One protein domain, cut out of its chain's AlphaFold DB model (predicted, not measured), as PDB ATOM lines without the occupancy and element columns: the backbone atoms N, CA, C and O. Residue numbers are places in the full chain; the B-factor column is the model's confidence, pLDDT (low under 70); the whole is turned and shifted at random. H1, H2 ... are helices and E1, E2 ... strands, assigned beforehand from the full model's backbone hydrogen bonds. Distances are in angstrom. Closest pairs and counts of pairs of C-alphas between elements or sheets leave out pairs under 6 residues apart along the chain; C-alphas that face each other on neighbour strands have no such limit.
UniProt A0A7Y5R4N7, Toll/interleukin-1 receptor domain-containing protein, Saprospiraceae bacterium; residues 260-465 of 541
ATOM      1  N   GLU A 260      70.344  40.023 106.870       65.69
ATOM      2  CA  GLU A 260      71.586  39.243 106.924       65.69
ATOM      3  C   GLU A 260      72.812  40.060 107.357       65.69
ATOM      4  O   GLU A 260      73.644  39.553 108.107       65.69
ATOM      5  N   PHE A 261      72.928  41.322 106.932       69.50
ATOM      6  CA  PHE A 261      74.062  42.178 107.295       69.50
ATOM      7  C   PHE A 261      74.023  42.613 108.766       69.50
ATOM      8  O   PHE A 261      75.048  42.647 109.444       69.50
ATOM      9  N   ILE A 262      72.829  42.915 109.280       71.94
ATOM     10  CA  ILE A 262      72.627  43.320 110.677       71.94
ATOM     11  C   ILE A 262      72.776  42.106 111.597       71.94
ATOM     12  O   ILE A 262      73.432  42.200 112.633       71.94
ATOM     13  N   ASP A 263      72.220  40.959 111.202       74.50
ATOM     14  CA  ASP A 263      72.300  39.714 111.969       74.50
ATOM     15  C   ASP A 263      73.761  39.255 112.144       74.50
ATOM     16  O   ASP A 263      74.125  38.790 113.225       74.50
ATOM     17  N   GLN A 264      74.621  39.455 111.137       79.38
ATOM     18  CA  GLN A 264      76.064  39.191 111.236       79.38
ATOM     19  C   GLN A 264      76.751  40.064 112.297       79.38
ATOM     20  O   GLN A 264      77.449  39.530 113.161       79.38
ATOM     21  N   LEU A 265      76.509  41.381 112.277       83.06
ATOM     22  CA  LEU A 265      77.061  42.315 113.268       83.06
ATOM     23  C   LEU A 265      76.599  41.968 114.691       83.06
ATOM     24  O   LEU A 265      77.404  41.943 115.620       83.06
ATOM     25  N   ILE A 266      75.307  41.670 114.865       80.81
ATOM     26  CA  ILE A 266      74.732  41.298 116.165       80.81
ATOM     27  C   ILE A 266      75.329  39.982 116.670       80.81
ATOM     28  O   ILE A 266      75.663  39.873 117.850       80.81
ATOM     29  N   CYS A 267      75.450  38.982 115.795       81.06
ATOM     30  CA  CYS A 267      75.995  37.677 116.152       81.06
ATOM     31  C   CYS A 267      77.433  37.809 116.668       81.06
ATOM     32  O   CYS A 267      77.732  37.365 117.779       81.06
ATOM     33  N   ASP A 268      78.290  38.497 115.911       89.62
ATOM     34  CA  ASP A 268      79.676  38.737 116.304       89.62
ATOM     35  C   ASP A 268      79.776  39.560 117.600       89.62
ATOM     36  O   ASP A 268      80.534  39.213 118.510       89.62
ATOM     37  N   PHE A 269      78.956  40.607 117.739       89.25
ATOM     38  CA  PHE A 269      78.920  41.407 118.959       89.25
ATOM     39  C   PHE A 269      78.546  40.582 120.181       89.25
ATOM     40  O   PHE A 269      79.205  40.692 121.211       89.25
ATOM     41  N   ASN A 270      77.527  39.731 120.094       85.62
ATOM     42  CA  ASN A 270      77.110  38.908 121.228       85.62
ATOM     43  C   ASN A 270      78.213  37.938 121.678       85.62
ATOM     44  O   ASN A 270      78.363  37.704 122.878       85.62
ATOM     45  N   ILE A 271      79.014  37.426 120.740       86.69
ATOM     46  CA  ILE A 271      80.164  36.560 121.027       86.69
ATOM     47  C   ILE A 271      81.279  37.347 121.728       86.69
ATOM     48  O   ILE A 271      81.828  36.891 122.733       86.69
ATOM     49  N   ASN A 272      81.605  38.541 121.230       88.19
ATOM     50  CA  ASN A 272      82.792  39.285 121.658       88.19
ATOM     51  C   ASN A 272      82.530  40.305 122.774       88.19
ATOM     52  O   ASN A 272      83.464  40.733 123.461       88.19
ATOM     53  N   SER A 273      81.272  40.679 123.014       85.50
ATOM     54  CA  SER A 273      80.874  41.681 124.005       85.50
ATOM     55  C   SER A 273      81.361  41.382 125.437       85.50
ATOM     56  O   SER A 273      81.796  42.315 126.119       85.50
ATOM     57  N   PRO A 274      81.441  40.126 125.910       84.50
ATOM     58  CA  PRO A 274      81.990  39.836 127.235       84.50
ATOM     59  C   PRO A 274      83.488  40.157 127.407       84.50
ATOM     60  O   PRO A 274      83.921  40.376 128.533       84.50
ATOM     61  N   SER A 275      84.279  40.227 126.328       85.00
ATOM     62  CA  SER A 275      85.746  40.366 126.397       85.00
ATOM     63  C   SER A 275      86.249  41.705 126.981       85.00
ATOM     64  O   SER A 275      85.552  42.723 126.970       85.00
ATOM     65  N   HIS A 276      87.503  41.741 127.441       83.12
ATOM     66  CA  HIS A 276      88.212  42.965 127.853       83.12
ATOM     67  C   HIS A 276      89.029  43.573 126.694       83.12
ATOM     68  O   HIS A 276      90.201  43.925 126.828       83.12
ATOM     69  N   ARG A 277      88.411  43.644 125.510       87.19
ATOM     70  CA  ARG A 277      89.004  44.188 124.280       87.19
ATOM     71  C   ARG A 277      88.105  45.255 123.689       87.19
ATOM     72  O   ARG A 277      86.881  45.126 123.743       87.19
ATOM     73  N   ASN A 278      88.700  46.262 123.059       90.75
ATOM     74  CA  ASN A 278      87.941  47.175 122.208       90.75
ATOM     75  C   ASN A 278      87.483  46.420 120.951       90.75
ATOM     76  O   ASN A 278      88.254  45.637 120.396       90.75
ATOM     77  N   LEU A 279      86.239  46.637 120.527       92.44
ATOM     78  CA  LEU A 279      85.681  46.035 119.312       92.44
ATOM     79  C   LEU A 279      85.659  47.086 118.208       92.44
ATOM     80  O   LEU A 279      85.260  48.221 118.460       92.44
ATOM     81  N   PHE A 280      86.049  46.711 117.001       93.38
ATOM     82  CA  PHE A 280      86.041  47.562 115.821       93.38
ATOM     83  C   PHE A 280      85.251  46.866 114.715       93.38
ATOM     84  O   PHE A 280      85.658  45.826 114.208       93.38
ATOM     85  N   TYR A 281      84.124  47.459 114.346       93.88
ATOM     86  CA  TYR A 281      83.255  47.034 113.259       93.88
ATOM     87  C   TYR A 281      83.454  47.981 112.082       93.88
ATOM     88  O   TYR A 281      83.065  49.148 112.152       93.88
ATOM     89  N   PHE A 282      84.055  47.493 111.006       92.00
ATOM     90  CA  PHE A 282      84.230  48.235 109.765       92.00
ATOM     91  C   PHE A 282      83.091  47.922 108.805       92.00
ATOM     92  O   PHE A 282      82.843  46.759 108.502       92.00
ATOM     93  N   ILE A 283      82.408  48.957 108.317       89.06
ATOM     94  CA  ILE A 283      81.315  48.840 107.348       89.06
ATOM     95  C   ILE A 283      81.752  49.536 106.058       89.06
ATOM     96  O   ILE A 283      81.762  50.765 105.996       89.06
ATOM     97  N   GLY A 284      82.135  48.756 105.048       85.69
ATOM     98  CA  GLY A 284      82.479  49.246 103.712       85.69
ATOM     99  C   GLY A 284      81.251  49.265 102.811       85.69
ATOM    100  O   GLY A 284      80.662  48.213 102.565       85.69
ATOM    101  N   ALA A 285      80.848  50.445 102.342       77.88
ATOM    102  CA  ALA A 285      79.608  50.617 101.584       77.88
ATOM    103  C   ALA A 285      79.605  51.916 100.768       77.88
ATOM    104  O   ALA A 285      80.298  52.874 101.107       77.88
ATOM    105  N   CYS A 286      78.766  52.007  99.738       70.88
ATOM    106  CA  CYS A 286      78.496  53.299  99.095       70.88
ATOM    107  C   CYS A 286      77.454  54.090  99.871       70.88
ATOM    108  O   CYS A 286      76.568  53.527 100.513       70.88
ATOM    109  N   HIS A 287      77.478  55.404  99.676       69.12
ATOM    110  CA  HIS A 287      76.456  56.310 100.175       69.12
ATOM    111  C   HIS A 287      75.026  55.842  99.847       69.12
ATOM    112  O   HIS A 287      74.148  55.870 100.704       69.12
ATOM    113  N   SER A 288      74.797  55.327  98.630       58.91
ATOM    114  CA  SER A 288      73.471  54.872  98.179       58.91
ATOM    115  C   SER A 288      72.944  53.617  98.886       58.91
ATOM    116  O   SER A 288      71.810  53.228  98.633       58.91
ATOM    117  N   GLN A 289      73.763  52.953  99.707       63.12
ATOM    118  CA  GLN A 289      73.362  51.810 100.540       63.12
ATOM    119  C   GLN A 289      72.996  52.229 101.968       63.12
ATOM    120  O   GLN A 289      72.689  51.375 102.796       63.12
ATOM    121  N   TYR A 290      73.064  53.526 102.279       67.06
ATOM    122  CA  TYR A 290      72.749  54.080 103.594       67.06
ATOM    123  C   TYR A 290      73.460  53.362 104.767       67.06
ATOM    124  O   TYR A 290      72.814  52.967 105.740       67.06
ATOM    125  N   PRO A 291      74.798  53.202 104.748       76.62
ATOM    126  CA  PRO A 291      75.526  52.466 105.793       76.62
ATOM    127  C   PRO A 291      75.385  53.063 107.200       76.62
ATOM    128  O   PRO A 291      75.457  52.346 108.198       76.62
ATOM    129  N   GLU A 292      75.131  54.370 107.292       79.31
ATOM    130  CA  GLU A 292      74.793  55.051 108.545       79.31
ATOM    131  C   GLU A 292      73.553  54.454 109.206       79.31
ATOM    132  O   GLU A 292      73.508  54.319 110.432       79.31
ATOM    133  N   ILE A 293      72.566  54.056 108.398       71.19
ATOM    134  CA  ILE A 293      71.359  53.415 108.896       71.19
ATOM    135  C   ILE A 293      71.748  52.098 109.553       71.19
ATOM    136  O   ILE A 293      71.424  51.917 110.724       71.19
ATOM    137  N   ILE A 294      72.504  51.238 108.861       76.31
ATOM    138  CA  ILE A 294      72.963  49.924 109.354       76.31
ATOM    139  C   ILE A 294      73.711  50.054 110.684       76.31
ATOM    140  O   ILE A 294      73.373  49.354 111.641       76.31
ATOM    141  N   ALA A 295      74.653  50.995 110.782       82.25
ATOM    142  CA  ALA A 295      75.391  51.270 112.013       82.25
ATOM    143  C   ALA A 295      74.469  51.648 113.185       82.25
ATOM    144  O   ALA A 295      74.614  51.130 114.295       82.25
ATOM    145  N   ARG A 296      73.484  52.521 112.946       78.12
ATOM    146  CA  ARG A 296      72.499  52.909 113.966       78.12
ATOM    147  C   ARG A 296      71.581  51.742 114.350       78.12
ATOM    148  O   ARG A 296      71.302  51.579 115.539       78.12
ATOM    149  N   ARG A 297      71.148  50.905 113.390       76.00
ATOM    150  CA  ARG A 297      70.338  49.693 113.672       76.00
ATOM    151  C   ARG A 297      71.102  48.753 114.592       76.00
ATOM    152  O   ARG A 297      70.558  48.308 115.598       76.00
ATOM    153  N   PHE A 298      72.367  48.500 114.269       81.44
ATOM    154  CA  PHE A 298      73.243  47.648 115.062       81.44
ATOM    155  C   PHE A 298      73.336  48.129 116.520       81.44
ATOM    156  O   PHE A 298      73.071  47.352 117.436       81.44
ATOM    157  N   VAL A 299      73.586  49.424 116.749       81.12
ATOM    158  CA  VAL A 299      73.615  50.000 118.108       81.12
ATOM    159  C   VAL A 299      72.284  49.827 118.840       81.12
ATOM    160  O   VAL A 299      72.278  49.453 120.013       81.12
ATOM    161  N   LEU A 300      71.157  50.066 118.169       74.62
ATOM    162  CA  LEU A 300      69.832  49.929 118.781       74.62
ATOM    163  C   LEU A 300      69.499  48.481 119.151       74.62
ATOM    164  O   LEU A 300      68.937  48.241 120.219       74.62
ATOM    165  N   HIS A 301      69.887  47.507 118.328       74.56
ATOM    166  CA  HIS A 301      69.724  46.092 118.663       74.56
ATOM    167  C   HIS A 301      70.577  45.679 119.866       74.56
ATOM    168  O   HIS A 301      70.120  44.911 120.711       74.56
ATOM    169  N   CYS A 302      71.783  46.230 119.986       78.00
ATOM    170  CA  CYS A 302      72.721  45.916 121.062       78.00
ATOM    171  C   CYS A 302      72.551  46.792 122.317       78.00
ATOM    172  O   CYS A 302      73.346  46.676 123.251       78.00
ATOM    173  N   GLN A 303      71.520  47.645 122.382       75.31
ATOM    174  CA  GLN A 303      71.339  48.659 123.433       75.31
ATOM    175  C   GLN A 303      71.413  48.117 124.869       75.31
ATOM    176  O   GLN A 303      71.901  48.803 125.759       75.31
ATOM    177  N   GLN A 304      70.994  46.868 125.103       74.19
ATOM    178  CA  GLN A 304      71.013  46.243 126.432       74.19
ATOM    179  C   GLN A 304      72.433  46.003 126.973       74.19
ATOM    180  O   GLN A 304      72.619  45.866 128.181       74.19
ATOM    181  N   ASN A 305      73.439  45.972 126.095       76.38
ATOM    182  CA  ASN A 305      74.854  45.781 126.424       76.38
ATOM    183  C   ASN A 305      75.694  47.038 126.143       76.38
ATOM    184  O   ASN A 305      76.922  47.011 126.259       76.38
ATOM    185  N   LEU A 306      75.050  48.150 125.781       77.88
ATOM    186  CA  LEU A 306      75.690  49.432 125.503       77.88
ATOM    187  C   LEU A 306      75.301  50.466 126.562       77.88
ATOM    188  O   LEU A 306      74.271  50.363 127.219       77.88
ATOM    189  N   MET A 307      76.155  51.466 126.770       69.56
ATOM    190  CA  MET A 307      75.895  52.487 127.781       69.56
ATOM    191  C   MET A 307      74.839  53.507 127.346       69.56
ATOM    192  O   MET A 307      75.026  54.258 126.387       69.56
ATOM    193  N   ASN A 308      73.775  53.602 128.148       56.81
ATOM    194  CA  ASN A 308      72.607  54.455 127.909       56.81
ATOM    195  C   ASN A 308      72.918  55.956 127.770       56.81
ATOM    196  O   ASN A 308      72.144  56.673 127.156       56.81
ATOM    197  N   SER A 309      74.038  56.469 128.295       54.16
ATOM    198  CA  SER A 309      74.374  57.902 128.175       54.16
ATOM    199  C   SER A 309      74.642  58.353 126.732       54.16
ATOM    200  O   SER A 309      74.532  59.541 126.437       54.16
ATOM    201  N   TYR A 310      74.987  57.416 125.844       50.69
ATOM    202  CA  TYR A 310      75.074  57.636 124.394       50.69
ATOM    203  C   TYR A 310      73.730  57.418 123.680       50.69
ATOM    204  O   TYR A 310      73.540  57.910 122.571       50.69
ATOM    205  N   ILE A 311      72.808  56.712 124.335       50.94
ATOM    206  CA  ILE A 311      71.447  56.395 123.894       50.94
ATOM    207  C   ILE A 311      70.497  57.345 124.641       50.94
ATOM    208  O   ILE A 311      69.655  56.943 125.440       50.94
ATOM    209  N   MET A 312      70.706  58.652 124.478       37.47
ATOM    210  CA  MET A 312      69.746  59.630 124.990       37.47
ATOM    211  C   MET A 312      68.490  59.549 124.124       37.47
ATOM    212  O   MET A 312      68.606  59.632 122.909       37.47
ATOM    213  N   GLY A 313      67.337  59.376 124.778       40.19
ATOM    214  CA  GLY A 313      66.001  59.346 124.182       40.19
ATOM    215  C   GLY A 313      65.567  57.952 123.739       40.19
ATOM    216  O   GLY A 313      65.931  57.475 122.673       40.19
ATOM    217  N   THR A 314      64.709  57.320 124.532       35.06
ATOM    218  CA  THR A 314      64.113  56.001 124.266       35.06
ATOM    219  C   THR A 314      63.192  55.941 123.037       35.06
ATOM    220  O   THR A 314      62.576  54.907 122.831       35.06
ATOM    221  N   ASP A 315      63.111  56.987 122.202       38.69
ATOM    222  CA  ASP A 315      62.106  57.090 121.130       38.69
ATOM    223  C   ASP A 315      62.589  57.784 119.829       38.69
ATOM    224  O   ASP A 315      61.757  58.198 119.024       38.69
ATOM    225  N   CYS A 316      63.898  57.950 119.566       40.09
ATOM    226  CA  CYS A 316      64.354  58.574 118.303       40.09
ATOM    227  C   CYS A 316      65.627  57.953 117.704       40.09
ATOM    228  O   CYS A 316      66.733  58.139 118.212       40.09
ATOM    229  N   PHE A 317      65.473  57.310 116.542       39.22
ATOM    230  CA  PHE A 317      66.551  56.790 115.689       39.22
ATOM    231  C   PHE A 317      67.621  57.843 115.320       39.22
ATOM    232  O   PHE A 317      68.812  57.530 115.192       39.22
ATOM    233  N   ASP A 318      67.217  59.111 115.228       43.38
ATOM    234  CA  ASP A 318      68.070  60.217 114.786       43.38
ATOM    235  C   ASP A 318      69.057  60.719 115.853       43.38
ATOM    236  O   ASP A 318      70.022  61.412 115.527       43.38
ATOM    237  N   GLN A 319      68.900  60.322 117.121       54.09
ATOM    238  CA  GLN A 319      69.676  60.887 118.237       54.09
ATOM    239  C   GLN A 319      71.074  60.270 118.431       54.09
ATOM    240  O   GLN A 319      71.906  60.844 119.144       54.09
ATOM    241  N   LEU A 320      71.394  59.157 117.754       65.88
ATOM    242  CA  LEU A 320      72.756  58.610 117.726       65.88
ATOM    243  C   LEU A 320      73.673  59.511 116.891       65.88
ATOM    244  O   LEU A 320      73.600  59.562 115.666       65.88
ATOM    245  N   SER A 321      74.560  60.248 117.551       73.38
ATOM    246  CA  SER A 321      75.522  61.105 116.859       73.38
ATOM    247  C   SER A 321      76.566  60.270 116.118       73.38
ATOM    248  O   SER A 321      77.268  59.481 116.751       73.38
ATOM    249  N   ILE A 322      76.709  60.506 114.814       85.12
ATOM    250  CA  ILE A 322      77.778  59.952 113.975       85.12
ATOM    251  C   ILE A 322      78.849  61.028 113.797       85.12
ATOM    252  O   ILE A 322      78.550  62.149 113.381       85.12
ATOM    253  N   LEU A 323      80.101  60.704 114.115       91.06
ATOM    254  CA  LEU A 323      81.222  61.599 113.850       91.06
ATOM    255  C   LEU A 323      81.626  61.506 112.375       91.06
ATOM    256  O   LEU A 323      82.129  60.478 111.940       91.06
ATOM    257  N   ASN A 324      81.499  62.599 111.624       92.25
ATOM    258  CA  ASN A 324      82.182  62.724 110.336       92.25
ATOM    259  C   ASN A 324      83.684  62.956 110.582       92.25
ATOM    260  O   ASN A 324      84.102  64.076 110.905       92.25
ATOM    261  N   LEU A 325      84.481  61.889 110.512       95.06
ATOM    262  CA  LEU A 325      85.906  61.922 110.823       95.06
ATOM    263  C   LEU A 325      86.673  62.499 109.630       95.06
ATOM    264  O   LEU A 325      86.716  61.914 108.547       95.06
ATOM    265  N   ILE A 326      87.286  63.664 109.832       94.38
ATOM    266  CA  ILE A 326      88.045  64.354 108.793       94.38
ATOM    267  C   ILE A 326      89.497  63.934 108.954       94.38
ATOM    268  O   ILE A 326      90.121  64.220 109.975       94.38
ATOM    269  N   ILE A 327      90.060  63.300 107.931       94.62
ATOM    270  CA  ILE A 327      91.461  62.895 107.959       94.62
ATOM    271  C   ILE A 327      92.312  64.162 107.834       94.62
ATOM    272  O   ILE A 327      92.260  64.869 106.825       94.62
ATOM    273  N   LYS A 328      93.030  64.522 108.901       93.19
ATOM    274  CA  LYS A 328      93.881  65.717 108.997       93.19
ATOM    275  C   LYS A 328      95.245  65.489 108.349       93.19
ATOM    276  O   LYS A 328      95.418  64.512 107.632       93.19
ATOM    277  N   GLN A 329      96.170  66.443 108.477       90.62
ATOM    278  CA  GLN A 329      97.518  66.260 107.921       90.62
ATOM    279  C   GLN A 329      98.297  65.197 108.699       90.62
ATOM    280  O   GLN A 329      98.952  64.365 108.084       90.62
ATOM    281  N   ASN A 330      98.154  65.192 110.027       92.81
ATOM    282  CA  ASN A 330      98.846  64.267 110.919       92.81
ATOM    283  C   ASN A 330      97.838  63.390 111.693       92.81
ATOM    284  O   ASN A 330      96.749  63.875 112.028       92.81
ATOM    285  N   PRO A 331      98.177  62.126 112.020       94.94
ATOM    286  CA  PRO A 331      97.322  61.223 112.796       94.94
ATOM    287  C   PRO A 331      96.834  61.777 114.136       94.94
ATOM    288  O   PRO A 331      95.661  61.615 114.470       94.94
ATOM    289  N   GLU A 332      97.693  62.503 114.847       94.06
ATOM    290  CA  GLU A 332      97.381  63.117 116.141       94.06
ATOM    291  C   GLU A 332      96.236  64.140 116.054       94.06
ATOM    292  O   GLU A 332      95.339  64.152 116.893       94.06
ATOM    293  N   GLU A 333      96.185  64.960 115.000       93.25
ATOM    294  CA  GLU A 333      95.099  65.930 114.817       93.25
ATOM    295  C   GLU A 333      93.755  65.243 114.537       93.25
ATOM    296  O   GLU A 333      92.712  65.672 115.041       93.25
ATOM    297  N   THR A 334      93.770  64.163 113.747       95.12
ATOM    298  CA  THR A 334      92.580  63.328 113.515       95.12
ATOM    299  C   THR A 334      92.126  62.672 114.818       95.12
ATOM    300  O   THR A 334      90.933  62.657 115.124       95.12
ATOM    301  N   PHE A 335      93.068  62.178 115.622       95.50
ATOM    302  CA  PHE A 335      92.774  61.617 116.935       95.50
ATOM    303  C   PHE A 335      92.181  62.658 117.885       95.50
ATOM    304  O   PHE A 335      91.169  62.383 118.519       95.50
ATOM    305  N   ASN A 336      92.718  63.877 117.927       92.12
ATOM    306  CA  ASN A 336      92.182  64.961 118.749       92.12
ATOM    307  C   ASN A 336      90.738  65.322 118.361       92.12
ATOM    308  O   ASN A 336      89.913  65.595 119.237       92.12
ATOM    309  N   GLN A 337      90.392  65.273 117.068       92.69
ATOM    310  CA  GLN A 337      89.000  65.414 116.625       92.69
ATOM    311  C   GLN A 337      88.109  64.316 117.230       92.69
ATOM    312  O   GLN A 337      87.058  64.621 117.801       92.69
ATOM    313  N   LEU A 338      88.527  63.052 117.115       92.94
ATOM    314  CA  LEU A 338      87.800  61.911 117.670       92.94
ATOM    315  C   LEU A 338      87.686  62.004 119.194       92.94
ATOM    316  O   LEU A 338      86.600  61.835 119.746       92.94
ATOM    317  N   TRP A 339      88.781  62.308 119.883       91.12
ATOM    318  CA  TRP A 339      88.820  62.366 121.335       91.12
ATOM    319  C   TRP A 339      87.908  63.460 121.887       91.12
ATOM    320  O   TRP A 339      87.145  63.205 122.815       91.12
ATOM    321  N   ASN A 340      87.883  64.643 121.268       88.12
ATOM    322  CA  ASN A 340      86.949  65.706 121.646       88.12
ATOM    323  C   ASN A 340      85.484  65.275 121.492       88.12
ATOM    324  O   ASN A 340      84.653  65.562 122.359       88.12
ATOM    325  N   PHE A 341      85.162  64.550 120.418       87.06
ATOM    326  CA  PHE A 341      83.830  63.980 120.227       87.06
ATOM    327  C   PHE A 341      83.482  62.972 121.335       87.06
ATOM    328  O   PHE A 341      82.417  63.078 121.949       87.06
ATOM    329  N   VAL A 342      84.397  62.050 121.647       86.19
ATOM    330  CA  VAL A 342      84.209  61.030 122.691       86.19
ATOM    331  C   VAL A 342      84.068  61.671 124.072       86.19
ATOM    332  O   VAL A 342      83.091  61.393 124.770       86.19
ATOM    333  N   LYS A 343      84.974  62.583 124.445       80.81
ATOM    334  CA  LYS A 343      84.988  63.314 125.726       80.81
ATOM    335  C   LYS A 343      83.649  64.001 125.997       80.81
ATOM    336  O   LYS A 343      83.097  63.886 127.091       80.81
ATOM    337  N   ASN A 344      83.061  64.627 124.977       78.25
ATOM    338  CA  ASN A 344      81.766  65.306 125.079       78.25
ATOM    339  C   ASN A 344      80.572  64.364 125.270       78.25
ATOM    340  O   ASN A 344      79.488  64.817 125.650       78.25
ATOM    341  N   LYS A 345      80.745  63.063 125.058       76.75
ATOM    342  CA  LYS A 345      79.679  62.057 125.129       76.75
ATOM    343  C   LYS A 345      79.861  61.047 126.264       76.75
ATOM    344  O   LYS A 345      78.957  60.259 126.533       76.75
ATOM    345  N   LEU A 346      80.990  61.099 126.972       74.56
ATOM    346  CA  LEU A 346      81.177  60.341 128.205       74.56
ATOM    347  C   LEU A 346      80.102  60.716 129.253       74.56
ATOM    348  O   LEU A 346      79.613  61.855 129.261       74.56
ATOM    349  N   PRO A 347      79.726  59.788 130.151       68.00
ATOM    350  CA  PRO A 347      78.829  60.086 131.267       68.00
ATOM    351  C   PRO A 347      79.363  61.213 132.145       68.00
ATOM    352  O   PRO A 347      80.575  61.382 132.281       68.00
ATOM    353  N   ASN A 348      78.465  61.932 132.817       67.88
ATOM    354  CA  ASN A 348      78.844  63.021 133.721       67.88
ATOM    355  C   ASN A 348      79.782  62.546 134.843       67.88
ATOM    356  O   ASN A 348      80.754  63.229 135.148       67.88
ATOM    357  N   ASP A 349      79.571  61.340 135.373       62.94
ATOM    358  CA  ASP A 349      80.433  60.751 136.408       62.94
ATOM    359  C   ASP A 349      81.887  60.562 135.951       62.94
ATOM    360  O   ASP A 349      82.805  60.559 136.771       62.94
ATOM    361  N   TRP A 350      82.096  60.399 134.644       67.31
ATOM    362  CA  TRP A 350      83.414  60.279 134.027       67.31
ATOM    363  C   TRP A 350      83.962  61.657 133.672       67.31
ATOM    364  O   TRP A 350      85.084  61.983 134.046       67.31
ATOM    365  N   LYS A 351      83.147  62.505 133.037       68.00
ATOM    366  CA  LYS A 351      83.510  63.890 132.703       68.00
ATOM    367  C   LYS A 351      83.963  64.697 133.916       68.00
ATOM    368  O   LYS A 351      84.897  65.471 133.793       68.00
ATOM    369  N   ASN A 352      83.339  64.497 135.074       65.88
ATOM    370  CA  ASN A 352      83.677  65.219 136.302       65.88
ATOM    371  C   ASN A 352      85.006  64.759 136.927       65.88
ATOM    372  O   ASN A 352      85.570  65.475 137.750       65.88
ATOM    373  N   LYS A 353      85.492  63.563 136.567       63.81
ATOM    374  CA  LYS A 353      86.772  63.005 137.039       63.81
ATOM    375  C   LYS A 353      87.927  63.273 136.079       63.81
ATOM    376  O   LYS A 353      89.078  63.227 136.502       63.81
ATOM    377  N   ILE A 354      87.617  63.558 134.816       62.88
ATOM    378  CA  ILE A 354      88.582  63.962 133.797       62.88
ATOM    379  C   ILE A 354      88.744  65.480 133.912       62.88
ATOM    380  O   ILE A 354      87.786  66.205 133.640       62.88
ATOM    381  N   PRO A 355      89.919  65.999 134.298       58.44
ATOM    382  CA  PRO A 355      90.139  67.442 134.315       58.44
ATOM    383  C   PRO A 355      89.847  68.032 132.927       58.44
ATOM    384  O   PRO A 355      90.220  67.446 131.905       58.44
ATOM    385  N   GLN A 356      89.138  69.164 132.864       55.91
ATOM    386  CA  GLN A 356      88.689  69.761 131.593       55.91
ATOM    387  C   GLN A 356      89.860  70.059 130.641       55.91
ATOM    388  O   GLN A 356      89.711  69.976 129.422       55.91
ATOM    389  N   ASP A 357      91.016  70.298 131.233       56.41
ATOM    390  CA  ASP A 357      92.321  70.695 130.729       56.41
ATOM    391  C   ASP A 357      93.272  69.517 130.440       56.41
ATOM    392  O   ASP A 357      94.349  69.735 129.893       56.41
ATOM    393  N   LYS A 358      92.875  68.270 130.736       55.97
ATOM    394  CA  LYS A 358      93.681  67.085 130.417       55.97
ATOM    395  C   LYS A 358      93.382  66.496 129.028       55.97
ATOM    396  O   LYS A 358      92.228  66.437 128.572       55.97
ATOM    397  N   ASP A 359      94.469  66.063 128.397       76.69
ATOM    398  CA  ASP A 359      94.581  65.275 127.169       76.69
ATOM    399  C   ASP A 359      94.145  63.808 127.384       76.69
ATOM    400  O   ASP A 359      93.603  63.434 128.428       76.69
ATOM    401  N   PHE A 360      94.288  62.972 126.355       85.81
ATOM    402  CA  PHE A 360      93.914  61.558 126.417       85.81
ATOM    403  C   PHE A 360      94.744  60.756 127.438       85.81
ATOM    404  O   PHE A 360      94.195  59.874 128.098       85.81
ATOM    405  N   GLU A 361      96.018  61.099 127.643       83.75
ATOM    406  CA  GLU A 361      96.865  60.492 128.684       83.75
ATOM    407  C   GLU A 361      96.284  60.753 130.074       83.75
ATOM    408  O   GLU A 361      96.086  59.841 130.879       83.75
ATOM    409  N   GLY A 362      95.866  61.991 130.313       78.81
ATOM    410  CA  GLY A 362      95.187  62.360 131.537       78.81
ATOM    411  C   GLY A 362      93.860  61.647 131.787       78.81
ATOM    412  O   GLY A 362      93.478  61.464 132.946       78.81
ATOM    413  N   PHE A 363      93.159  61.236 130.725       82.25
ATOM    414  CA  PHE A 363      92.006  60.351 130.851       82.25
ATOM    415  C   PHE A 363      92.440  58.983 131.360       82.25
ATOM    416  O   PHE A 363      91.891  58.563 132.375       82.25
ATOM    417  N   ILE A 364      93.437  58.347 130.739       83.81
ATOM    418  CA  ILE A 364      93.949  57.023 131.128       83.81
ATOM    419  C   ILE A 364      94.279  56.964 132.625       83.81
ATOM    420  O   ILE A 364      93.814  56.052 133.311       83.81
ATOM    421  N   ASP A 365      94.968  57.979 133.147       79.12
ATOM    422  CA  ASP A 365      95.345  58.075 134.566       79.12
ATOM    423  C   ASP A 365      94.149  58.195 135.528       79.12
ATOM    424  O   ASP A 365      94.256  57.906 136.721       79.12
ATOM    425  N   SER A 366      93.008  58.675 135.030       74.25
ATOM    426  CA  SER A 366      91.822  59.007 135.831       74.25
ATOM    427  C   SER A 366      90.721  57.943 135.796       74.25
ATOM    428  O   SER A 366      89.736  58.051 136.537       74.25
ATOM    429  N   ILE A 367      90.852  56.922 134.940       72.50
ATOM    430  CA  ILE A 367      89.814  55.908 134.745       72.50
ATOM    431  C   ILE A 367      89.641  55.071 136.031       72.50
ATOM    432  O   ILE A 367      90.598  54.467 136.517       72.50
ATOM    433  N   PRO A 368      88.417  54.956 136.589       61.25
ATOM    434  CA  PRO A 368      88.161  54.069 137.719       61.25
ATOM    435  C   PRO A 368      88.353  52.593 137.338       61.25
ATOM    436  O   PRO A 368      87.865  52.146 136.302       61.25
ATOM    437  N   ILE A 369      88.960  51.807 138.233       57.19
ATOM    438  CA  ILE A 369      89.214  50.362 138.046       57.19
ATOM    439  C   ILE A 369      87.905  49.543 137.933       57.19
ATOM    440  O   ILE A 369      87.889  48.464 137.352       57.19
ATOM    441  N   TYR A 370      86.784  50.059 138.445       50.59
ATOM    442  CA  TYR A 370      85.498  49.355 138.485       50.59
ATOM    443  C   TYR A 370      84.504  49.904 137.455       50.59
ATOM    444  O   TYR A 370      83.644  50.729 137.769       50.59
ATOM    445  N   LEU A 371      84.593  49.413 136.222       54.03
ATOM    446  CA  LEU A 371      83.442  49.377 135.320       54.03
ATOM    447  C   LEU A 371      82.589  48.147 135.667       54.03
ATOM    448  O   LEU A 371      83.141  47.055 135.795       54.03
ATOM    449  N   PRO A 372      81.256  48.261 135.784       54.06
ATOM    450  CA  PRO A 372      80.399  47.085 135.740       54.06
ATOM    451  C   PRO A 372      80.669  46.327 134.430       54.06
ATOM    452  O   PRO A 372      80.554  46.909 133.351       54.06
ATOM    453  N   ASN A 373      81.018  45.038 134.516       54.78
ATOM    454  CA  ASN A 373      81.423  44.173 133.390       54.78
ATOM    455  C   ASN A 373      80.382  44.020 132.257       54.78
ATOM    456  O   ASN A 373      80.605  43.279 131.301       54.78
ATOM    457  N   THR A 374      79.231  44.681 132.344       60.91
ATOM    458  CA  THR A 374      78.072  44.437 131.483       60.91
ATOM    459  C   THR A 374      77.954  45.388 130.297       60.91
ATOM    460  O   THR A 374      77.325  45.009 129.313       60.91
ATOM    461  N   PHE A 375      78.567  46.579 130.335       74.12
ATOM    462  CA  PHE A 375      78.339  47.601 129.304       74.12
ATOM    463  C   PHE A 375      79.582  47.950 128.482       74.12
ATOM    464  O   PHE A 375      80.725  47.771 128.923       74.12
ATOM    465  N   ARG A 376      79.332  48.439 127.266       84.56
ATOM    466  CA  ARG A 376      80.330  48.958 126.329       84.56
ATOM    467  C   ARG A 376      79.955  50.346 125.805       84.56
ATOM    468  O   ARG A 376      78.787  50.726 125.801       84.56
ATOM    469  N   PHE A 377      80.957  51.095 125.356       85.31
ATOM    470  CA  PHE A 377      80.835  52.465 124.862       85.31
ATOM    471  C   PHE A 377      80.825  52.493 123.328       85.31
ATOM    472  O   PHE A 377      81.889  52.307 122.733       85.31
ATOM    473  N   PRO A 378      79.669  52.721 122.676       87.94
ATOM    474  CA  PRO A 378      79.605  52.793 121.223       87.94
ATOM    475  C   PRO A 378      80.131  54.136 120.707       87.94
ATOM    476  O   PRO A 378      79.802  55.196 121.239       87.94
ATOM    477  N   ILE A 379      80.922  54.095 119.640       90.25
ATOM    478  CA  ILE A 379      81.424  55.258 118.909       90.25
ATOM    479  C   ILE A 379      81.173  54.997 117.427       90.25
ATOM    480  O   ILE A 379      81.811  54.128 116.838       90.25
ATOM    481  N   ILE A 380      80.258  55.757 116.825       91.12
ATOM    482  CA  ILE A 380      79.983  55.677 115.388       91.12
ATOM    483  C   ILE A 380      80.734  56.801 114.687       91.12
ATOM    484  O   ILE A 380      80.593  57.974 115.052       91.12
ATOM    485  N   MET A 381      81.509  56.455 113.666       94.38
ATOM    486  CA  MET A 381      82.201  57.417 112.821       94.38
ATOM    487  C   MET A 381      82.058  57.053 111.346       94.38
ATOM    488  O   MET A 381      81.958  55.880 111.002       94.38
ATOM    489  N   ILE A 382      82.065  58.064 110.485       93.62
ATOM    490  CA  ILE A 382      82.056  57.916 109.032       93.62
ATOM    491  C   ILE A 382      83.271  58.616 108.432       93.62
ATOM    492  O   ILE A 382      83.580  59.756 108.787       93.62
ATOM    493  N   ILE A 383      83.953  57.923 107.523       94.12
ATOM    494  CA  ILE A 383      85.049  58.448 106.709       94.12
ATOM    495  C   ILE A 383      84.542  58.503 105.273       94.12
ATOM    496  O   ILE A 383      84.443  57.483 104.589       94.12
ATOM    497  N   LYS A 384      84.195  59.716 104.833       90.25
ATOM    498  CA  LYS A 384      83.672  59.966 103.486       90.25
ATOM    499  C   LYS A 384      84.736  59.751 102.422       90.25
ATOM    500  O   LYS A 384      85.909  60.042 102.656       90.25
ATOM    501  N   GLU A 385      84.309  59.345 101.231       84.19
ATOM    502  CA  GLU A 385      85.188  59.035 100.096       84.19
ATOM    503  C   GLU A 385      86.197  60.153  99.783       84.19
ATOM    504  O   GLU A 385      87.369  59.905  99.500       84.19
ATOM    505  N   ASN A 386      85.782  61.416  99.909       84.62
ATOM    506  CA  ASN A 386      86.651  62.564  99.645       84.62
ATOM    507  C   ASN A 386      87.889  62.648 100.567       84.62
ATOM    508  O   ASN A 386      88.835  63.368 100.249       84.62
ATOM    509  N   GLN A 387      87.914  61.919 101.688       85.62
ATOM    510  CA  GLN A 387      89.061  61.838 102.594       85.62
ATOM    511  C   GLN A 387      90.102  60.793 102.164       85.62
ATOM    512  O   GLN A 387      91.229  60.823 102.658       85.62
ATOM    513  N   TRP A 388      89.774  59.903 101.224       81.31
ATOM    514  CA  TRP A 388      90.600  58.743 100.867       81.31
ATOM    515  C   TRP A 388      91.861  59.102 100.078       81.31
ATOM    516  O   TRP A 388      92.672  58.229  99.789       81.31
ATOM    517  N   GLN A 389      92.050  60.369  99.702       81.62
ATOM    518  CA  GLN A 389      93.315  60.853  99.131       81.62
ATOM    519  C   GLN A 389      94.452  60.899 100.167       81.62
ATOM    520  O   GLN A 389      95.614  61.063  99.805       81.62
ATOM    521  N   LYS A 390      94.119  60.769 101.453       85.25
ATOM    522  CA  LYS A 390      95.057  60.712 102.577       85.25
ATOM    523  C   LYS A 390      95.226  59.261 103.052       85.25
ATOM    524  O   LYS A 390      94.336  58.454 102.779       85.25
ATOM    525  N   PRO A 391      96.319  58.922 103.761       89.06
ATOM    526  CA  PRO A 391      96.601  57.551 104.199       89.06
ATOM    527  C   PRO A 391      95.717  57.141 105.388       89.06
ATOM    528  O   PRO A 391      96.179  57.085 106.527       89.06
ATOM    529  N   VAL A 392      94.423  56.910 105.144       91.25
ATOM    530  CA  VAL A 392      93.394  56.611 106.161       91.25
ATOM    531  C   VAL A 392      93.840  55.510 107.130       91.25
ATOM    532  O   VAL A 392      93.631  55.639 108.336       91.25
ATOM    533  N   GLU A 393      94.504  54.478 106.615       91.75
ATOM    534  CA  GLU A 393      95.074  53.356 107.358       91.75
ATOM    535  C   GLU A 393      95.978  53.808 108.511       91.75
ATOM    536  O   GLU A 393      95.789  53.370 109.642       91.75
ATOM    537  N   THR A 394      96.870  54.775 108.276       93.12
ATOM    538  CA  THR A 394      97.803  55.280 109.302       93.12
ATOM    539  C   THR A 394      97.087  56.043 110.419       93.12
ATOM    540  O   THR A 394      97.483  55.996 111.583       93.12
ATOM    541  N   HIS A 395      95.996  56.740 110.089       95.44
ATOM    542  CA  HIS A 395      95.198  57.468 111.073       95.44
ATOM    543  C   HIS A 395      94.357  56.509 111.922       95.44
ATOM    544  O   HIS A 395      94.258  56.690 113.136       95.44
ATOM    545  N   LEU A 396      93.766  55.489 111.296       94.00
ATOM    546  CA  LEU A 396      92.997  54.455 111.986       94.00
ATOM    547  C   LEU A 396      93.885  53.592 112.889       94.00
ATOM    548  O   LEU A 396      93.508  53.338 114.033       94.00
ATOM    549  N   GLU A 397      95.078  53.224 112.425       93.69
ATOM    550  CA  GLU A 397      96.102  52.555 113.230       93.69
ATOM    551  C   GLU A 397      96.462  53.377 114.469       93.69
ATOM    552  O   GLU A 397      96.472  52.857 115.587       93.69
ATOM    553  N   TYR A 398      96.728  54.675 114.290       94.50
ATOM    554  CA  TYR A 398      97.049  55.563 115.403       94.50
ATOM    555  C   TYR A 398      95.900  55.613 116.419       94.50
ATOM    556  O   TYR A 398      96.133  55.439 117.614       94.50
ATOM    557  N   ILE A 399      94.653  55.773 115.957       94.75
ATOM    558  CA  ILE A 399      93.460  55.738 116.817       94.75
ATOM    559  C   ILE A 399      93.385  54.416 117.590       94.75
ATOM    560  O   ILE A 399      93.197  54.431 118.809       94.75
ATOM    561  N   ALA A 400      93.552  53.277 116.913       92.25
ATOM    562  CA  ALA A 400      93.503  51.965 117.549       92.25
ATOM    563  C   ALA A 400      94.579  51.830 118.639       92.25
ATOM    564  O   ALA A 400      94.252  51.481 119.777       92.25
ATOM    565  N   LYS A 401      95.829  52.202 118.336       91.94
ATOM    566  CA  LYS A 401      96.957  52.179 119.283       91.94
ATOM    567  C   LYS A 401      96.709  53.058 120.511       91.94
ATOM    568  O   LYS A 401      96.964  52.613 121.629       91.94
ATOM    569  N   GLN A 402      96.150  54.257 120.330       92.75
ATOM    570  CA  GLN A 402      95.770  55.123 121.450       92.75
ATOM    571  C   GLN A 402      94.750  54.425 122.358       92.75
ATOM    572  O   GLN A 402      94.997  54.247 123.548       92.75
ATOM    573  N   PHE A 403      93.644  53.909 121.822       91.25
ATOM    574  CA  PHE A 403      92.636  53.227 122.646       91.25
ATOM    575  C   PHE A 403      93.102  51.890 123.246       91.25
ATOM    576  O   PHE A 403      92.521  51.431 124.231       91.25
ATOM    577  N   MET A 404      94.149  51.268 122.703       88.94
ATOM    578  CA  MET A 404      94.791  50.084 123.290       88.94
ATOM    579  C   MET A 404      95.701  50.410 124.480       88.94
ATOM    580  O   MET A 404      95.914  49.538 125.326       88.94
ATOM    581  N   SER A 405      96.203  51.645 124.587       89.38
ATOM    582  CA  SER A 405      96.981  52.093 125.754       89.38
ATOM    583  C   SER A 405      96.142  52.171 127.040       89.38
ATOM    584  O   SER A 405      96.690  52.150 128.140       89.38
ATOM    585  N   ILE A 406      94.808  52.166 126.914       87.56
ATOM    586  CA  ILE A 406      93.879  52.042 128.040       87.56
ATOM    587  C   ILE A 406      94.101  50.685 128.744       87.56
ATOM    588  O   ILE A 406      94.195  49.661 128.056       87.56
ATOM    589  N   PRO A 407      94.137  50.637 130.091       86.19
ATOM    590  CA  PRO A 407      94.242  49.395 130.854       86.19
ATOM    591  C   PRO A 407      93.201  48.354 130.433       86.19
ATOM    592  O   PRO A 407      92.042  48.694 130.199       86.19
ATOM    593  N   GLU A 408      93.597  47.078 130.370       84.31
ATOM    594  CA  GLU A 408      92.774  45.984 129.827       84.31
ATOM    595  C   GLU A 408      91.367  45.924 130.440       84.31
ATOM    596  O   GLU A 408      90.374  45.873 129.715       84.31
ATOM    597  N   ALA A 409      91.265  46.066 131.766       79.62
ATOM    598  CA  ALA A 409      89.994  46.079 132.493       79.62
ATOM    599  C   ALA A 409      88.991  47.135 131.978       79.62
ATOM    600  O   ALA A 409      87.779  46.968 132.125       79.62
ATOM    601  N   ASN A 410      89.480  48.194 131.329       80.75
ATOM    602  CA  ASN A 410      88.708  49.347 130.882       80.75
ATOM    603  C   ASN A 410      88.578  49.458 129.353       80.75
ATOM    604  O   ASN A 410      87.936  50.390 128.862       80.75
ATOM    605  N   ARG A 411      89.111  48.495 128.588       86.94
ATOM    606  CA  ARG A 411      88.969  48.414 127.121       86.94
ATOM    607  C   ARG A 411      87.567  47.949 126.729       86.94
ATOM    608  O   ARG A 411      87.335  46.792 126.384       86.94
ATOM    609  N   ARG A 412      86.599  48.855 126.851       85.94
ATOM    610  CA  ARG A 412      85.165  48.581 126.662       85.94
ATOM    611  C   ARG A 412      84.548  49.419 125.545       85.94
ATOM    612  O   ARG A 412      83.340  49.634 125.549       85.94
ATOM    613  N   PHE A 413      85.346  49.886 124.589       89.06
ATOM    614  CA  PHE A 413      84.858  50.673 123.457       89.06
ATOM    615  C   PHE A 413      84.405  49.778 122.298       89.06
ATOM    616  O   PHE A 413      84.935  48.684 122.099       89.06
ATOM    617  N   VAL A 414      83.396  50.240 121.564       91.94
ATOM    618  CA  VAL A 414      82.853  49.613 120.354       91.94
ATOM    619  C   VAL A 414      82.860  50.668 119.266       91.94
ATOM    620  O   VAL A 414      82.026  51.569 119.256       91.94
ATOM    621  N   PHE A 415      83.826  50.579 118.371       93.75
ATOM    622  CA  PHE A 415      83.958  51.462 117.231       93.75
ATOM    623  C   PHE A 415      83.165  50.893 116.067       93.75
ATOM    624  O   PHE A 415      83.354  49.741 115.698       93.75
ATOM    625  N   ILE A 416      82.290  51.702 115.485       94.00
ATOM    626  CA  ILE A 416      81.592  51.392 114.242       94.00
ATOM    627  C   ILE A 416      82.099  52.398 113.217       94.00
ATOM    628  O   ILE A 416      81.757  53.581 113.272       94.00
ATOM    629  N   VAL A 417      82.990  51.934 112.348       94.88
ATOM    630  CA  VAL A 417      83.710  52.746 111.370       94.88
ATOM    631  C   VAL A 417      83.088  52.519 110.002       94.88
ATOM    632  O   VAL A 417      83.276  51.476 109.380       94.88
ATOM    633  N   ILE A 418      82.342  53.509 109.528       92.75
ATOM    634  CA  ILE A 418      81.759  53.501 108.190       92.75
ATOM    635  C   ILE A 418      82.799  54.034 107.209       92.75
ATOM    636  O   ILE A 418      83.245  55.180 107.305       92.75
ATOM    637  N   LEU A 419      83.165  53.191 106.257       90.94
ATOM    638  CA  LEU A 419      84.045  53.482 105.140       90.94
ATOM    639  C   LEU A 419      83.157  53.725 103.913       90.94
ATOM    640  O   LEU A 419      82.741  52.779 103.246       90.94
ATOM    641  N   GLU A 420      82.812  54.992 103.658       86.12
ATOM    642  CA  GLU A 420      81.942  55.366 102.537       86.12
ATOM    643  C   GLU A 420      82.747  55.454 101.235       86.12
ATOM    644  O   GLU A 420      83.735  56.191 101.158       86.12
ATOM    645  N   ILE A 421      82.316  54.707 100.215       75.31
ATOM    646  CA  ILE A 421      83.036  54.532  98.950       75.31
ATOM    647  C   ILE A 421      82.061  54.601  97.771       75.31
ATOM    648  O   ILE A 421      81.193  53.743  97.615       75.31
ATOM    649  N   GLY A 422      82.215  55.594  96.901       64.56
ATOM    650  CA  GLY A 422      81.452  55.706  95.663       64.56
ATOM    651  C   GLY A 422      81.694  54.531  94.717       64.56
ATOM    652  O   GLY A 422      82.823  54.067  94.547       64.56
ATOM    653  N   GLU A 423      80.613  54.064  94.087       58.66
ATOM    654  CA  GLU A 423      80.619  52.982  93.085       58.66
ATOM    655  C   GLU A 423      81.164  51.631  93.589       58.66
ATOM    656  O   GLU A 423      81.526  50.757  92.802       58.66
ATOM    657  N   PHE A 424      81.156  51.405  94.907       52.62
ATOM    658  CA  PHE A 424      81.582  50.137  95.518       52.62
ATOM    659  C   PHE A 424      80.759  48.911  95.055       52.62
ATOM    660  O   PHE A 424      81.174  47.769  95.224       52.62
ATOM    661  N   HIS A 425      79.619  49.147  94.393       50.34
ATOM    662  CA  HIS A 425      78.663  48.132  93.921       50.34
ATOM    663  C   HIS A 425      79.059  47.497  92.598       50.34
ATOM    664  O   HIS A 425      78.416  46.547  92.146       50.34
ATOM    665  N   THR A 426      80.068  48.047  91.922       43.84
ATOM    666  CA  THR A 426      80.460  47.627  90.580       43.84
ATOM    667  C   THR A 426      81.818  46.940  90.589       43.84
ATOM    668  O   THR A 426      82.850  47.584  90.464       43.84
ATOM    669  N   CYS A 427      81.760  45.605  90.586       43.00
ATOM    670  CA  CYS A 427      82.702  44.708  89.909       43.00
ATOM    671  C   CYS A 427      84.070  44.438  90.574       43.00
ATOM    672  O   CYS A 427      84.740  45.301  91.136       43.00
ATOM    673  N   HIS A 428      84.517  43.187  90.414       46.03
ATOM    674  CA  HIS A 428      85.919  42.786  90.469       46.03
ATOM    675  C   HIS A 428      86.654  43.353  89.254       46.03
ATOM    676  O   HIS A 428      86.717  42.731  88.194       46.03
ATOM    677  N   CYS A 429      87.162  44.571  89.385       43.91
ATOM    678  CA  CYS A 429      87.837  45.226  88.279       43.91
ATOM    679  C   CYS A 429      89.298  44.770  88.161       43.91
ATOM    680  O   CYS A 429      89.960  44.504  89.161       43.91
ATOM    681  N   GLN A 430      89.793  44.699  86.927       46.88
ATOM    682  CA  GLN A 430      91.205  44.472  86.616       46.88
ATOM    683  C   GLN A 430      92.070  45.655  87.095       46.88
ATOM    684  O   GLN A 430      91.555  46.759  87.310       46.88
ATOM    685  N   GLU A 431      93.384  45.438  87.227       47.88
ATOM    686  CA  GLU A 431      94.350  46.518  87.470       47.88
ATOM    687  C   GLU A 431      94.129  47.666  86.465       47.88
ATOM    688  O   GLU A 431      94.108  47.450  85.254       47.88
ATOM    689  N   GLY A 432      93.924  48.889  86.972       50.31
ATOM    690  CA  GLY A 432      93.687  50.092  86.162       50.31
ATOM    691  C   GLY A 432      92.286  50.713  86.269       50.31
ATOM    692  O   GLY A 432      92.101  51.839  85.811       50.31
ATOM    693  N   HIS A 433      91.309  50.048  86.894       56.97
ATOM    694  CA  HIS A 433      89.974  50.622  87.142       56.97
ATOM    695  C   HIS A 433      89.891  51.351  88.494       56.97
ATOM    696  O   HIS A 433      90.463  50.901  89.485       56.97
ATOM    697  N   GLU A 434      89.119  52.439  88.584       59.06
ATOM    698  CA  GLU A 434      89.042  53.280  89.791       59.06
ATOM    699  C   GLU A 434      88.571  52.505  91.039       59.06
ATOM    700  O   GLU A 434      89.156  52.625  92.115       59.06
ATOM    701  N   VAL A 435      87.572  51.630  90.880       59.88
ATOM    702  CA  VAL A 435      87.032  50.786  91.965       59.88
ATOM    703  C   VAL A 435      88.053  49.754  92.474       59.88
ATOM    704  O   VAL A 435      88.076  49.466  93.670       59.88
ATOM    705  N   PHE A 436      88.959  49.257  91.619       62.66
ATOM    706  CA  PHE A 436      90.045  48.360  92.047       62.66
ATOM    707  C   PHE A 436      90.970  49.058  93.052       62.66
ATOM    708  O   PHE A 436      91.255  48.514  94.118       62.66
ATOM    709  N   TYR A 437      91.362  50.305  92.770       66.56
ATOM    710  CA  TYR A 437      92.185  51.099  93.687       66.56
ATOM    711  C   TYR A 437      91.455  51.438  94.993       66.56
ATOM    712  O   TYR A 437      92.084  51.478  96.051       66.56
ATOM    713  N   LYS A 438      90.134  51.648  94.947       71.44
ATOM    714  CA  LYS A 438      89.308  51.845  96.152       71.44
ATOM    715  C   LYS A 438      89.265  50.580  97.017       71.44
ATOM    716  O   LYS A 438      89.451  50.673  98.227       71.44
ATOM    717  N   LYS A 439      89.121  49.396  96.409       70.81
ATOM    718  CA  LYS A 439      89.161  48.112  97.128       70.81
ATOM    719  C   LYS A 439      90.540  47.816  97.718       70.81
ATOM    720  O   LYS A 439      90.630  47.398  98.867       70.81
ATOM    721  N   GLN A 440      91.613  48.116  96.985       74.00
ATOM    722  CA  GLN A 440      92.976  47.966  97.498       74.00
ATOM    723  C   GLN A 440      93.218  48.819  98.750       74.00
ATOM    724  O   GLN A 440      93.911  48.382  99.662       74.00
ATOM    725  N   LYS A 441      92.611  50.009  98.842       78.75
ATOM    726  CA  LYS A 441      92.684  50.828 100.060       78.75
ATOM    727  C   LYS A 441      92.010  50.160 101.261       78.75
ATOM    728  O   LYS A 441      92.576  50.216 102.344       78.75
ATOM    729  N   ILE A 442      90.866  49.487 101.088       81.62
ATOM    730  CA  ILE A 442      90.257  48.700 102.179       81.62
ATOM    731  C   ILE A 442      91.182  47.564 102.602       81.62
ATOM    732  O   ILE A 442      91.423  47.414 103.793       81.62
ATOM    733  N   ILE A 443      91.737  46.821 101.640       80.88
ATOM    734  CA  ILE A 443      92.675  45.721 101.912       80.88
ATOM    735  C   ILE A 443      93.898  46.230 102.686       80.88
ATOM    736  O   ILE A 443      94.357  45.582 103.621       80.88
ATOM    737  N   ASN A 444      94.403  47.419 102.348       84.44
ATOM    738  CA  ASN A 444      95.504  48.033 103.085       84.44
ATOM    739  C   ASN A 444      95.099  48.382 104.527       84.44
ATOM    740  O   ASN A 444      95.867  48.109 105.446       84.44
ATOM    741  N   ILE A 445      93.902  48.942 104.748       87.25
ATOM    742  CA  ILE A 445      93.399  49.199 106.107       87.25
ATOM    743  C   ILE A 445      93.229  47.869 106.862       87.25
ATOM    744  O   ILE A 445      93.662  47.778 108.005       87.25
ATOM    745  N   GLN A 446      92.652  46.840 106.233       85.81
ATOM    746  CA  GLN A 446      92.505  45.491 106.796       85.81
ATOM    747  C   GLN A 446      93.851  44.943 107.269       85.81
ATOM    748  O   GLN A 446      94.002  44.667 108.456       85.81
ATOM    749  N   SER A 447      94.843  44.903 106.376       86.12
ATOM    750  CA  SER A 447      96.193  44.420 106.678       86.12
ATOM    751  C   SER A 447      96.830  45.176 107.843       86.12
ATOM    752  O   SER A 447      97.379  44.554 108.746       86.12
ATOM    753  N   VAL A 448      96.744  46.510 107.850       87.50
ATOM    754  CA  VAL A 448      97.318  47.328 108.929       87.50
ATOM    755  C   VAL A 448      96.614  47.065 110.258       87.50
ATOM    756  O   VAL A 448      97.275  47.029 111.287       87.50
ATOM    757  N   MET A 449      95.292  46.871 110.267       85.56
ATOM    758  CA  MET A 449      94.550  46.616 111.507       85.56
ATOM    759  C   MET A 449      94.784  45.204 112.052       85.56
ATOM    760  O   MET A 449      94.924  45.045 113.266       85.56
ATOM    761  N   GLU A 450      94.882  44.197 111.184       82.75
ATOM    762  CA  GLU A 450      95.190  42.808 111.557       82.75
ATOM    763  C   GLU A 450      96.563  42.681 112.240       82.75
ATOM    764  O   GLU A 450      96.715  41.928 113.201       82.75
ATOM    765  N   GLU A 451      97.553  43.497 111.865       84.00
ATOM    766  CA  GLU A 451      98.853  43.537 112.557       84.00
ATOM    767  C   GLU A 451      98.750  43.969 114.037       84.00
ATOM    768  O   GLU A 451      99.644  43.691 114.843       84.00
ATOM    769  N   ILE A 452      97.648  44.615 114.434       78.50
ATOM    770  CA  ILE A 452      97.415  45.159 115.783       78.50
ATOM    771  C   ILE A 452      96.448  44.268 116.604       78.50
ATOM    772  O   ILE A 452      96.089  44.601 117.738       78.50
ATOM    773  N   GLU A 453      96.042  43.107 116.073       66.06
ATOM    774  CA  GLU A 453      94.948  42.251 116.577       66.06
ATOM    775  C   GLU A 453      95.139  41.707 118.002       66.06
ATOM    776  O   GLU A 453      94.165  41.424 118.697       66.06
ATOM    777  N   SER A 454      96.370  41.647 118.519       64.56
ATOM    778  CA  SER A 454      96.650  41.059 119.845       64.56
ATOM    779  C   SER A 454      95.813  41.629 121.012       64.56
ATOM    780  O   SER A 454      95.652  40.949 122.026       64.56
ATOM    781  N   ASN A 455      95.251  42.842 120.880       66.06
ATOM    782  CA  ASN A 455      94.513  43.543 121.940       66.06
ATOM    783  C   ASN A 455      93.153  44.151 121.522       66.06
ATOM    784  O   ASN A 455      92.520  44.839 122.333       66.06
ATOM    785  N   ALA A 456      92.680  43.902 120.300       79.50
ATOM    786  CA  ALA A 456      91.377  44.359 119.804       79.50
ATOM    787  C   ALA A 456      90.671  43.250 119.016       79.50
ATOM    788  O   ALA A 456      91.291  42.270 118.623       79.50
ATOM    789  N   HIS A 457      89.361  43.386 118.832       86.75
ATOM    790  CA  HIS A 457      88.597  42.548 117.907       86.75
ATOM    791  C   HIS A 457      88.233  43.367 116.677       86.75
ATOM    792  O   HIS A 457      87.727  44.483 116.830       86.75
ATOM    793  N   PHE A 458      88.459  42.814 115.492       86.56
ATOM    794  CA  PHE A 458      88.165  43.454 114.217       86.56
ATOM    795  C   PHE A 458      87.132  42.627 113.452       86.56
ATOM    796  O   PHE A 458      87.327  41.438 113.221       86.56
ATOM    797  N   PHE A 459      86.034  43.261 113.050       85.81
ATOM    798  CA  PHE A 459      85.001  42.657 112.218       85.81
ATOM    799  C   PHE A 459      84.781  43.510 110.972       85.81
ATOM    800  O   PHE A 459      84.601  44.726 111.070       85.81
ATOM    801  N   TRP A 460      84.764  42.868 109.808       83.69
ATOM    802  CA  TRP A 460      84.644  43.528 108.512       83.69
ATOM    803  C   TRP A 460      83.333  43.143 107.838       83.69
ATOM    804  O   TRP A 460      83.068  41.969 107.595       83.69
ATOM    805  N   LEU A 461      82.525  44.149 107.518       78.88
ATOM    806  CA  LEU A 461      81.284  44.016 106.772       78.88
ATOM    807  C   LEU A 461      81.394  44.821 105.475       78.88
ATOM    808  O   LEU A 461      81.276  46.046 105.480       78.88
ATOM    809  N   GLU A 462      81.608  44.135 104.357       71.38
ATOM    810  CA  GLU A 462      81.544  44.741 103.025       71.38
ATOM    811  C   GLU A 462      80.140  44.540 102.443       71.38
ATOM    812  O   GLU A 462      79.698  43.408 102.230       71.38
ATOM    813  N   ILE A 463      79.426  45.634 102.178       63.22
ATOM    814  CA  ILE A 463      78.081  45.589 101.597       63.22
ATOM    815  C   ILE A 463      78.221  45.512 100.077       63.22
ATOM    816  O   ILE A 463      78.272  46.525  99.380       63.22
ATOM    817  N   ILE A 464      78.333  44.289  99.561       57.12
ATOM    818  CA  ILE A 464      78.403  44.016  98.122       57.12
ATOM    819  C   ILE A 464      77.073  43.404  97.672       57.12
ATOM    820  O   ILE A 464      76.706  42.293  98.057       57.12
ATOM    821  N   ASP A 465      76.339  44.147  96.846       54.00
ATOM    822  CA  ASP A 465      74.958  43.829  96.498       54.00
ATOM    823  C   ASP A 465      74.828  42.841  95.329       54.00
ATOM    824  O   ASP A 465      74.841  43.203  94.147       54.00
TER     825      ASP A 465
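AT A GLANCE: This is residues 260 to 465 of the 541 residues of the protein "Toll/interleukin-1 receptor domain-containing protein" of Saprospiraceae bacterium (UniProt A0A7Y5R4N7). A twisted sheet of five parallel strands forms the core, covered on one face by H1 and H2 and on the other by H3, H6 and H7. The small helices H4 and H5 sit off the sheet near one end of the longest axis, and residues 421 to 433, with no named element, make the other end. The printed part has 206 residues, with seven named helices and five named strands in the order H1 E1 H2 E2 H3 H4 H5 E3 H6 E4 H7 E5. The sheet runs E2, E3, E4, E1, E5, and the class is mixed, helices and strands. The whole is compact, with a radius of gyration of the C-alphas of 17.0 A and spans of 53 by 37 by 30 A.

HOW THE PARTS SIT: The sheet holds E1, residues 278 to 285, E2, residues 322 to 324, E3, residues 377 to 383, E4, residues 413 to 420, and E5, residues 456 to 462, with E2 and E5 as edge strands. E1 and E5 are parallel at 14 degrees, with N 280 and O 457 2.8 A apart, within hydrogen-bond range. Within that range too are N 281 and O 415 of E1 and E4, 2.8 A, N 381 and O 416 of E3 and E4, 2.9 A, and N 323 and O 380 of E2 and E3, 2.9 A. H1, residues 260 to 272, is on the sheet over E1 and E5, at a height of 10.2 A. On the same face H2, residues 291 to 301, lies over E3 and E4, at 9.3 A. H1 touches H2 with residues 262 to 266 alone, at a steep tilt of 49 degrees, the C-alphas of Ile 262 and Phe 298 being closest at 6.2 A. On the opposite face H3, residues 331 to 343, runs slantwise to the strands, at 40 degrees to E3 on the local plane. H6, residues 392 to 404, touches H3 at a steep tilt of 52 degrees, closest at the C-alphas of Pro 331 and His 395, 4.6 A. H7, residues 434 to 450, touches H6 at a shallow tilt of 21 degrees, closest at the C-alphas of Glu 393 and Ile 445, 4.7 A. H4, residues 348 to 351, and H5, residues 360 to 366, are not on the sheet; each is close to H3 but not clearly touching it, with closest C-alphas 7.2 A away. E2, H3 H4 H5, E3 and E3, H6, E4 are strand-helix-strand units, each two parallel neighbour strands that follow each other among the strands with one or more helices between; the crossover of E3, H6, E4 is right-handed. E1, H2, E2 and E4, H7, E5 are split units, with other strands between their two, and both crossovers are right-handed. Every O i to N i+4 pair is within hydrogen-bond range in H1, H2, H3, H6 and H7; H5 has 2 of 3, and H4 is too short for such a pair.

IN THESE COORDINATES: H1 begins at C-alpha 260, (71.586, 39.243, 106.924), and measures 18.5 A from first to last C-alpha. E1 measures 22.5 A, H2 15.5 A, H3 18.0 A and E3 19.6 A; E2, H4 and H5 are shorter. H6 measures 18.4 A, E4 21.6 A and H7 24.9 A, with C-alpha 434 at (89.042, 53.280, 89.791). E5 measures 19.5 A and ends at C-alpha 462, (81.544, 44.741, 103.025).

THE WHOLE: The two C-alphas farthest apart, those of Asn 352 and Gln 430, are 54.4 A apart. The printed part has no cut. The links H2 to E2 and E4 to H7 are long, 20 and 13 residues. The mean pLDDT of the printed part is 76.7, and 61 residues are under 70, among them residues 307 to 320, 347 to 358 and 422 to 437.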